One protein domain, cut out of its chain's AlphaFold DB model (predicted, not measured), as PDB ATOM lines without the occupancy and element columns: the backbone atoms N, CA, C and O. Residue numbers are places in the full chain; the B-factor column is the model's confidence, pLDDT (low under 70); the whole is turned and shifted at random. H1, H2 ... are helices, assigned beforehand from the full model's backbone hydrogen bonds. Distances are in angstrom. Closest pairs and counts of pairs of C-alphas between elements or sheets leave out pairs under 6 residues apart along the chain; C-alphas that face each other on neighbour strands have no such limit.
ATOM      1  N   ARG A  36      55.699  21.252  46.554       92.88
ATOM      2  CA  ARG A  36      56.523  20.760  45.438       92.88
ATOM      3  C   ARG A  36      55.783  19.702  44.613       92.88
ATOM      4  O   ARG A  36      55.839  19.759  43.397       92.88
ATOM      5  N   ALA A  37      55.071  18.792  45.277       90.75
ATOM      6  CA  ALA A  37      54.309  17.741  44.608       90.75
ATOM      7  C   ALA A  37      53.171  18.313  43.746       90.75
ATOM      8  O   ALA A  37      53.003  17.891  42.609       90.75
ATOM      9  N   GLU A  38      52.437  19.313  44.248       91.94
ATOM     10  CA  GLU A  38      51.425  20.023  43.452       91.94
ATOM     11  C   GLU A  38      52.037  20.711  42.235       91.94
ATOM     12  O   GLU A  38      51.440  20.694  41.166       91.94
ATOM     13  N   ARG A  39      53.222  21.314  42.385       93.00
ATOM     14  CA  ARG A  39      53.921  21.956  41.268       93.00
ATOM     15  C   ARG A  39      54.309  20.952  40.194       93.00
ATOM     16  O   ARG A  39      53.979  21.177  39.040       93.00
ATOM     17  N   ASP A  40      54.931  19.841  40.583       93.50
ATOM     18  CA  ASP A  40      55.331  18.781  39.651       93.50
ATOM     19  C   ASP A  40      54.094  18.202  38.917       93.50
ATOM     20  O   ASP A  40      54.133  17.932  37.713       93.50
ATOM     21  N   LEU A  41      52.959  18.083  39.619       93.31
ATOM     22  CA  LEU A  41      51.678  17.684  39.033       93.31
ATOM     23  C   LEU A  41      51.141  18.726  38.040       93.31
ATOM     24  O   LEU A  41      50.739  18.360  36.938       93.31
ATOM     25  N   GLN A  42      51.145  20.015  38.397       93.44
ATOM     26  CA  GLN A  42      50.705  21.085  37.493       93.44
ATOM     27  C   GLN A  42      51.602  21.207  36.260       93.44
ATOM     28  O   GLN A  42      51.082  21.393  35.163       93.44
ATOM     29  N   ASP A  43      52.918  21.044  36.408       94.56
ATOM     30  CA  ASP A  43      53.853  21.019  35.281       94.56
ATOM     31  C   ASP A  43      53.509  19.868  34.321       94.56
ATOM     32  O   ASP A  43      53.435  20.068  33.108       94.56
ATOM     33  N   SER A  44      53.186  18.688  34.859       95.19
ATOM     34  CA  SER A  44      52.790  17.524  34.053       95.19
ATOM     35  C   SER A  44      51.441  17.722  33.345       95.19
ATOM     36  O   SER A  44      51.289  17.374  32.172       95.19
ATOM     37  N   LEU A  45      50.455  18.324  34.022       94.19
ATOM     38  CA  LEU A  45      49.172  18.701  33.410       94.19
ATOM     39  C   LEU A  45      49.356  19.783  32.334       94.19
ATOM     40  O   LEU A  45      48.686  19.749  31.300       94.19
ATOM     41  N   GLY A  46      50.285  20.717  32.545       95.38
ATOM     42  CA  GLY A  46      50.685  21.719  31.559       95.38
ATOM     43  C   GLY A  46      51.339  21.095  30.325       95.38
ATOM     44  O   GLY A  46      51.088  21.532  29.200       95.38
ATOM     45  N   GLU A  47      52.121  20.030  30.502       95.44
ATOM     46  CA  GLU A  47      52.691  19.272  29.387       95.44
ATOM     47  C   GLU A  47      51.604  18.542  28.584       95.44
ATOM     48  O   GLU A  47      51.596  18.630  27.354       95.44
ATOM     49  N   LEU A  48      50.620  17.921  29.249       94.44
ATOM     50  CA  LEU A  48      49.445  17.344  28.578       94.44
ATOM     51  C   LEU A  48      48.675  18.397  27.770       94.44
ATOM     52  O   LEU A  48      48.371  18.164  26.598       94.44
ATOM     53  N   PHE A  49      48.416  19.569  28.355       95.31
ATOM     54  CA  PHE A  49      47.781  20.695  27.663       95.31
ATOM     55  C   PHE A  49      48.565  21.089  26.405       95.31
ATOM     56  O   PHE A  49      47.997  21.194  25.316       95.31
ATOM     57  N   SER A  50      49.883  21.255  26.541       96.19
ATOM     58  CA  SER A  50      50.776  21.613  25.438       96.19
ATOM     59  C   SER A  50      50.734  20.578  24.310       96.19
ATOM     60  O   SER A  50      50.600  20.944  23.140       96.19
ATOM     61  N   ILE A  51      50.781  19.283  24.644       94.44
ATOM     62  CA  ILE A  51      50.711  18.194  23.664       94.44
ATOM     63  C   ILE A  51      49.378  18.217  22.912       94.44
ATOM     64  O   ILE A  51      49.381  18.131  21.684       94.44
ATOM     65  N   ILE A  52      48.253  18.351  23.621       94.31
ATOM     66  CA  ILE A  52      46.911  18.352  23.019       94.31
ATOM     67  C   ILE A  52      46.763  19.514  22.027       94.31
ATOM     68  O   ILE A  52      46.356  19.301  20.885       94.31
ATOM     69  N   VAL A  53      47.138  20.730  22.435       95.06
ATOM     70  CA  VAL A  53      47.065  21.919  21.569       95.06
ATOM     71  C   VAL A  53      48.013  21.792  20.376       95.06
ATOM     72  O   VAL A  53      47.642  22.109  19.246       95.06
ATOM     73  N   THR A  54      49.224  21.274  20.602       94.31
ATOM     74  CA  THR A  54      50.205  21.062  19.531       94.31
ATOM     75  C   THR A  54      49.703  20.051  18.506       94.31
ATOM     76  O   THR A  54      49.881  20.274  17.313       94.31
ATOM     77  N   LEU A  55      49.052  18.965  18.938       92.12
ATOM     78  CA  LEU A  55      48.454  17.990  18.026       92.12
ATOM     79  C   LEU A  55      47.360  18.622  17.153       92.12
ATOM     80  O   LEU A  55      47.307  18.322  15.966       92.12
ATOM     81  N   ASP A  56      46.527  19.520  17.692       93.25
ATOM     82  CA  ASP A  56      45.454  20.147  16.902       93.25
ATOM     83  C   ASP A  56      46.007  21.088  15.824       93.25
ATOM     84  O   ASP A  56      45.602  21.038  14.658       93.25
ATOM     85  N   GLU A  57      46.991  21.912  16.188       92.81
ATOM     86  CA  GLU A  57      47.641  22.803  15.226       92.81
ATOM     87  C   GLU A  57      48.505  22.028  14.222       92.81
ATOM     88  O   GLU A  57      48.566  22.417  13.054       92.81
ATOM     89  N   LEU A  58      49.110  20.906  14.624       91.25
ATOM     90  CA  LEU A  58      49.837  20.007  13.726       91.25
ATOM     91  C   LEU A  58      48.907  19.428  12.648       91.25
ATOM     92  O   LEU A  58      49.237  19.479  11.464       91.25
ATOM     93  N   GLU A  59      47.727  18.945  13.040       87.38
ATOM     94  CA  GLU A  59      46.695  18.455  12.113       87.38
ATOM     95  C   GLU A  59      46.268  19.536  11.122       87.38
ATOM     96  O   GLU A  59      46.202  19.337   9.910       87.38
ATOM     97  N   LYS A  60      46.005  20.735  11.635       88.31
ATOM     98  CA  LYS A  60      45.609  21.881  10.819       88.31
ATOM     99  C   LYS A  60      46.719  22.330   9.868       88.31
ATOM    100  O   LYS A  60      46.404  22.786   8.771       88.31
ATOM    101  N   ALA A  61      47.985  22.245  10.273       88.75
ATOM    102  CA  ALA A  61      49.127  22.547   9.416       88.75
ATOM    103  C   ALA A  61      49.276  21.504   8.300       88.75
ATOM    104  O   ALA A  61      49.472  21.880   7.146       88.75
ATOM    105  N   PHE A  62      49.104  20.222   8.623       85.44
ATOM    106  CA  PHE A  62      49.140  19.138   7.645       85.44
ATOM    107  C   PHE A  62      48.022  19.266   6.603       85.44
ATOM    108  O   PHE A  62      48.296  19.263   5.409       85.44
ATOM    109  N   LEU A  63      46.782  19.532   7.033       83.25
ATOM    110  CA  LEU A  63      45.641  19.770   6.133       83.25
ATOM    111  C   LEU A  63      45.808  20.986   5.207       83.25
ATOM    112  O   LEU A  63      45.074  21.124   4.231       83.25
ATOM    113  N   LYS A  64      46.720  21.903   5.540       88.62
ATOM    114  CA  LYS A  64      47.048  23.087   4.733       88.62
ATOM    115  C   LYS A  64      48.278  22.879   3.850       88.62
ATOM    116  O   LYS A  64      48.788  23.864   3.321       88.62
ATOM    117  N   ASP A  65      48.780  21.647   3.753       86.56
ATOM    118  CA  ASP A  65      50.027  21.299   3.067       86.56
ATOM    119  C   ASP A  65      51.233  22.131   3.559       86.56
ATOM    120  O   ASP A  65      52.185  22.386   2.821       86.56
ATOM    121  N   ALA A  66      51.196  22.600   4.815       91.25
ATOM    122  CA  ALA A  66      52.238  23.459   5.382       91.25
ATOM    123  C   ALA A  66      53.448  22.665   5.901       91.25
ATOM    124  O   ALA A  66      54.511  23.246   6.116       91.25
ATOM    125  N   ILE A  67      53.282  21.357   6.114       89.50
ATOM    126  CA  ILE A  67      54.319  20.440   6.593       89.50
ATOM    127  C   ILE A  67      54.304  19.144   5.769       89.50
ATOM    128  O   ILE A  67      53.223  18.667   5.420       89.50
ATOM    129  N   PRO A  68      55.471  18.550   5.465       87.62
ATOM    130  CA  PRO A  68      55.537  17.255   4.795       87.62
ATOM    131  C   PRO A  68      54.972  16.119   5.657       87.62
ATOM    132  O   PRO A  68      55.156  16.103   6.876       87.62
ATOM    133  N   GLU A  69      54.388  15.112   5.006       78.62
ATOM    134  CA  GLU A  69      53.846  13.895   5.635       78.62
ATOM    135  C   GLU A  69      54.842  13.220   6.593       78.62
ATOM    136  O   GLU A  69      54.497  12.883   7.727       78.62
ATOM    137  N   ALA A  70      56.105  13.079   6.182       78.88
ATOM    138  CA  ALA A  70      57.132  12.431   6.997       78.88
ATOM    139  C   ALA A  70      57.400  13.166   8.326       78.88
ATOM    140  O   ALA A  70      57.560  12.526   9.364       78.88
ATOM    141  N   GLU A  71      57.425  14.503   8.310       86.00
ATOM    142  CA  GLU A  71      57.660  15.317   9.512       86.00
ATOM    143  C   GLU A  71      56.442  15.314  10.432       86.00
ATOM    144  O   GLU A  71      56.566  15.127  11.642       86.00
ATOM    145  N   TYR A  72      55.253  15.458   9.847       85.06
ATOM    146  CA  TYR A  72      53.994  15.337  10.565       85.06
ATOM    147  C   TYR A  72      53.896  13.995  11.309       85.06
ATOM    148  O   TYR A  72      53.551  13.968  12.493       85.06
ATOM    149  N   THR A  73      54.260  12.900  10.633       78.19
ATOM    150  CA  THR A  73      54.244  11.548  11.201       78.19
ATOM    151  C   THR A  73      55.112  11.478  12.450       78.19
ATOM    152  O   THR A  73      54.631  11.103  13.519       78.19
ATOM    153  N   ASP A  74      56.381  11.876  12.339       85.12
ATOM    154  CA  ASP A  74      57.338  11.780  13.442       85.12
ATOM    155  C   ASP A  74      56.897  12.617  14.652       85.12
ATOM    156  O   ASP A  74      56.904  12.136  15.791       85.12
ATOM    157  N   ILE A  75      56.433  13.849  14.406       87.56
ATOM    158  CA  ILE A  75      55.950  14.740  15.466       87.56
ATOM    159  C   ILE A  75      54.720  14.131  16.144       87.56
ATOM    160  O   ILE A  75      54.704  14.022  17.372       87.56
ATOM    161  N   CYS A  76      53.727  13.675  15.376       85.38
ATOM    162  CA  CYS A  76      52.512  13.089  15.928       85.38
ATOM    163  C   CYS A  76      52.813  11.832  16.758       85.38
ATOM    164  O   CYS A  76      52.312  11.687  17.873       85.38
ATOM    165  N   GLU A  77      53.644  10.916  16.255       83.62
ATOM    166  CA  GLU A  77      53.986   9.685  16.973       83.62
ATOM    167  C   GLU A  77      54.773   9.950  18.255       83.62
ATOM    168  O   GLU A  77      54.593   9.265  19.268       83.62
ATOM    169  N   ARG A  78      55.673  10.934  18.227       88.88
ATOM    170  CA  ARG A  78      56.414  11.365  19.411       88.88
ATOM    171  C   ARG A  78      55.476  11.972  20.454       88.88
ATOM    172  O   ARG A  78      55.519  11.536  21.603       88.88
ATOM    173  N   SER A  79      54.600  12.890  20.054       90.38
ATOM    174  CA  SER A  79      53.628  13.536  20.944       90.38
ATOM    175  C   SER A  79      52.643  12.535  21.553       90.38
ATOM    176  O   SER A  79      52.417  12.552  22.760       90.38
ATOM    177  N   LEU A  80      52.126  11.584  20.767       86.69
ATOM    178  CA  LEU A  80      51.241  10.529  21.278       86.69
ATOM    179  C   LEU A  80      51.945   9.593  22.270       86.69
ATOM    180  O   LEU A  80      51.322   9.128  23.224       86.69
ATOM    181  N   ARG A  81      53.235   9.298  22.065       87.44
ATOM    182  CA  ARG A  81      54.022   8.515  23.032       87.44
ATOM    183  C   ARG A  81      54.200   9.263  24.351       87.44
ATOM    184  O   ARG A  81      54.031   8.646  25.396       87.44
ATOM    185  N   GLN A  82      54.497  10.561  24.300       91.31
ATOM    186  CA  GLN A  82      54.620  11.404  25.496       91.31
ATOM    187  C   GLN A  82      53.293  11.495  26.255       91.31
ATOM    188  O   GLN A  82      53.265  11.236  27.452       91.31
ATOM    189  N   TYR A  83      52.190  11.741  25.543       92.12
ATOM    190  CA  TYR A  83      50.842  11.768  26.117       92.12
ATOM    191  C   TYR A  83      50.525  10.489  26.904       92.12
ATOM    192  O   TYR A  83      50.117  10.543  28.060       92.12
ATOM    193  N   LYS A  84      50.784   9.320  26.302       88.56
ATOM    194  CA  LYS A  84      50.568   8.025  26.964       88.56
ATOM    195  C   LYS A  84      51.497   7.806  28.155       88.56
ATOM    196  O   LYS A  84      51.074   7.214  29.137       88.56
ATOM    197  N   ALA A  85      52.750   8.245  28.061       91.25
ATOM    198  CA  ALA A  85      53.710   8.106  29.150       91.25
ATOM    199  C   ALA A  85      53.312   8.947  30.373       91.25
ATOM    200  O   ALA A  85      53.443   8.467  31.493       91.25
ATOM    201  N   LEU A  86      52.781  10.156  30.162       92.38
ATOM    202  CA  LEU A  86      52.275  11.013  31.239       92.38
ATOM    203  C   LEU A  86      51.037  10.409  31.913       92.38
ATOM    204  O   LEU A  86      50.957  10.384  33.135       92.38
ATOM    205  N   LEU A  87      50.103   9.856  31.132       90.88
ATOM    206  CA  LEU A  87      48.903   9.199  31.667       90.88
ATOM    207  C   LEU A  87      49.158   7.811  32.277       90.88
ATOM    208  O   LEU A  87      48.232   7.206  32.809       90.88
ATOM    209  N   ALA A  88      50.386   7.293  32.206       90.06
ATOM    210  CA  ALA A  88      50.751   6.065  32.905       90.06
ATOM    211  C   ALA A  88      50.925   6.283  34.420       90.06
ATOM    212  O   ALA A  88      50.883   5.316  35.178       90.06
ATOM    213  N   ASP A  89      51.129   7.529  34.864       92.00
ATOM    214  CA  ASP A  89      51.137   7.884  36.283       92.00
ATOM    215  C   ASP A  89      49.700   8.000  36.807       92.00
ATOM    216  O   ASP A  89      48.905   8.802  36.311       92.00
ATOM    217  N   GLU A  90      49.369   7.219  37.837       91.12
ATOM    218  CA  GLU A  90      48.023   7.173  38.420       91.12
ATOM    219  C   GLU A  90      47.569   8.525  38.990       91.12
ATOM    220  O   GLU A  90      46.384   8.851  38.928       91.12
ATOM    221  N   THR A  91      48.492   9.337  39.511       92.00
ATOM    222  CA  THR A  91      48.183  10.660  40.076       92.00
ATOM    223  C   THR A  91      47.779  11.628  38.973       92.00
ATOM    224  O   THR A  91      46.793  12.356  39.098       92.00
ATOM    225  N   ILE A  92      48.531  11.614  37.870       92.75
ATOM    226  CA  ILE A  92      48.269  12.462  36.706       92.75
ATOM    227  C   ILE A  92      46.970  12.017  36.036       92.75
ATOM    228  O   ILE A  92      46.119  12.853  35.743       92.75
ATOM    229  N   ALA A  93      46.784  10.710  35.846       91.19
ATOM    230  CA  ALA A  93      45.569  10.149  35.270       91.19
ATOM    231  C   ALA A  93      44.322  10.478  36.108       91.19
ATOM    232  O   ALA A  93      43.285  10.824  35.546       91.19
ATOM    233  N   ALA A  94      44.423  10.438  37.442       91.69
ATOM    234  CA  ALA A  94      43.314  10.774  38.332       91.69
ATOM    235  C   ALA A  94      42.886  12.249  38.228       91.69
ATOM    236  O   ALA A  94      41.686  12.531  38.218       91.69
ATOM    237  N   GLU A  95      43.837  13.186  38.119       92.19
ATOM    238  CA  GLU A  95      43.513  14.611  37.950       92.19
ATOM    239  C   GLU A  95      43.140  14.998  36.519       92.19
ATOM    240  O   GLU A  95      42.326  15.903  36.315       92.19
ATOM    241  N   PHE A  96      43.714  14.322  35.524       92.19
ATOM    242  CA  PHE A  96      43.336  14.495  34.125       92.19
ATOM    243  C   PHE A  96      41.914  13.987  33.867       92.19
ATOM    244  O   PHE A  96      41.164  14.638  33.145       92.19
ATOM    245  N   ARG A  97      41.539  12.867  34.502       89.94
ATOM    246  CA  ARG A  97      40.299  12.114  34.273       89.94
ATOM    247  C   ARG A  97      40.193  11.633  32.832       89.94
ATOM    248  O   ARG A  97      40.792  10.620  32.478       89.94
ATOM    249  N   ASP A  98      39.458  12.363  32.005       88.81
ATOM    250  CA  ASP A  98      39.295  12.094  30.591       88.81
ATOM    251  C   ASP A  98      39.485  13.365  29.758       88.81
ATOM    252  O   ASP A  98      39.554  14.491  30.260       88.81
ATOM    253  N   LEU A  99      39.611  13.166  28.447       89.81
ATOM    254  CA  LEU A  99      39.894  14.249  27.518       89.81
ATOM    255  C   LEU A  99      38.773  15.300  27.477       89.81
ATOM    256  O   LEU A  99      39.066  16.475  27.271       89.81
ATOM    257  N   GLU A 100      37.508  14.912  27.652       90.12
ATOM    258  CA  GLU A 100      36.381  15.849  27.567       90.12
ATOM    259  C   GLU A 100      36.274  16.705  28.833       90.12
ATOM    260  O   GLU A 100      36.126  17.923  28.729       90.12
ATOM    261  N   ASP A 101      36.448  16.103  30.010       92.06
ATOM    262  CA  ASP A 101      36.549  16.802  31.293       92.06
ATOM    263  C   ASP A 101      37.715  17.798  31.279       92.06
ATOM    264  O   ASP A 101      37.557  18.963  31.661       92.06
ATOM    265  N   PHE A 102      38.887  17.369  30.797       93.44
ATOM    266  CA  PHE A 102      40.061  18.233  30.711       93.44
ATOM    267  C   PHE A 102      39.828  19.407  29.753       93.44
ATOM    268  O   PHE A 102      40.134  20.554  30.087       93.44
ATOM    269  N   LYS A 103      39.232  19.152  28.581       93.56
ATOM    270  CA  LYS A 103      38.892  20.212  27.626       93.56
ATOM    271  C   LYS A 103      37.880  21.197  28.192       93.56
ATOM    272  O   LYS A 103      38.055  22.396  28.008       93.56
ATOM    273  N   ALA A 104      36.848  20.710  28.879       93.44
ATOM    274  CA  ALA A 104      35.837  21.560  29.494       93.44
ATOM    275  C   ALA A 104      36.436  22.430  30.607       93.44
ATOM    276  O   ALA A 104      36.149  23.622  30.678       93.44
ATOM    277  N   LYS A 105      37.309  21.855  31.442       93.19
ATOM    278  CA  LYS A 105      37.987  22.557  32.541       93.19
ATOM    279  C   LYS A 105      38.875  23.704  32.059       93.19
ATOM    280  O   LYS A 105      38.945  24.731  32.727       93.19
ATOM    281  N   TRP A 106      39.557  23.518  30.930       92.94
ATOM    282  CA  TRP A 106      40.519  24.483  30.389       92.94
ATOM    283  C   TRP A 106      40.014  25.243  29.156       92.94
ATOM    284  O   TRP A 106      40.800  25.931  28.511       92.94
ATOM    285  N   GLU A 107      38.725  25.112  28.828       93.19
ATOM    286  CA  GLU A 107      38.074  25.757  27.678       93.19
ATOM    287  C   GLU A 107      38.818  25.522  26.347       93.19
ATOM    288  O   GLU A 107      38.987  26.419  25.519       93.19
ATOM    289  N   LEU A 108      39.286  24.288  26.137       92.81
ATOM    290  CA  LEU A 108      40.068  23.904  24.962       92.81
ATOM    291  C   LEU A 108      39.184  23.610  23.743       92.81
ATOM    292  O   LEU A 108      38.449  22.620  23.718       92.81
ATOM    293  N   ASP A 109      39.355  24.401  22.684       92.38
ATOM    294  CA  ASP A 109      38.796  24.127  21.356       92.38
ATOM    295  C   ASP A 109      39.825  23.403  20.472       92.38
ATOM    296  O   ASP A 109      40.634  24.022  19.782       92.38
ATOM    297  N   VAL A 110      39.829  22.069  20.550       92.31
ATOM    298  CA  VAL A 110      40.801  21.183  19.877       92.31
ATOM    299  C   VAL A 110      40.107  20.025  19.137       92.31
ATOM    300  O   VAL A 110      40.293  18.848  19.474       92.31
TER     301      VAL A 110
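What this domain is: This is residues 36 to 110 of the 205 residues of the protein "Vacuolar protein sorting-associated protein 28" of Trichoderma longibrachiatum ATCC 18648 (UniProt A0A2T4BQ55). A long helical hairpin of H1 and H2 makes the length of this domain, and after the end of H2 the chain turns into two short helices, H3 and H4, on one side of the first half of H1. H3 packs on H1 near the beginning of H1, and H4 sits farther out, near H1 but touching no helix. The printed part has 75 residues with four named helices, H1, H2, H3 and H4 in that order, and no named strand; its class is all helix. It is elongated, spanning 41 by 23 by 19 A, and only just compact, close to loose, with a radius of gyration of the C-alphas of 13.6 A.

How they stand to each other: H1, residues 36 to 62, and H2, residues 69 to 86, form a helical hairpin. They touch, with the C-alphas of Ile 51 and Ser 79 the closest at 6.1 A. They run opposite ways at a shallow tilt of 23 degrees. H3, residues 90 to 96, touches H1 with residues 41 to 45 of H1 alone; the closest C-alphas are those of Leu 41 and Ile 92, 6.7 A apart. H1 and H3 run the same way at a steep tilt of 59 degrees. H2 and H3 are close but not clearly touching, with the C-alphas of Leu 86 and Ile 92 the closest at 6.9 A. H4, residues 99 to 105, is close to H3 but not clearly touching it; the C-alphas of Phe 96 and Phe 102 are the closest, 6.0 A apart. H3 and H4 stand at a steep tilt of 56 degrees. H1 and H4 are near each other, while H2 and H4 are apart. In H1, H2, H3 and H4 every O i to N i+4 pair is within hydrogen-bond range.

Where its parts are: H1 begins at C-alpha 36, at (56.523, 20.760, 45.438), and measures 38.5 A from first to last C-alpha, ending at residue 62. H2, residues 69 to 86, measures 25.8 A and ends at C-alpha 86, at (52.275, 11.013, 31.239). H3 holds residues 90 to 96. H4 holds residues 99 to 105 and ends at C-alpha 105, at (37.987, 22.557, 32.541).

The domain as a whole: The two C-alphas farthest apart are those of Arg 36 and Asp 65, 42.9 A. The printed part has no cut. The link from H1 to H2 is short, with 6 residues; those from H2 to H3 and from H3 to H4 are tight, with 3 and 2. The mean pLDDT of the printed part is 90.6, and no printed residue is under 70.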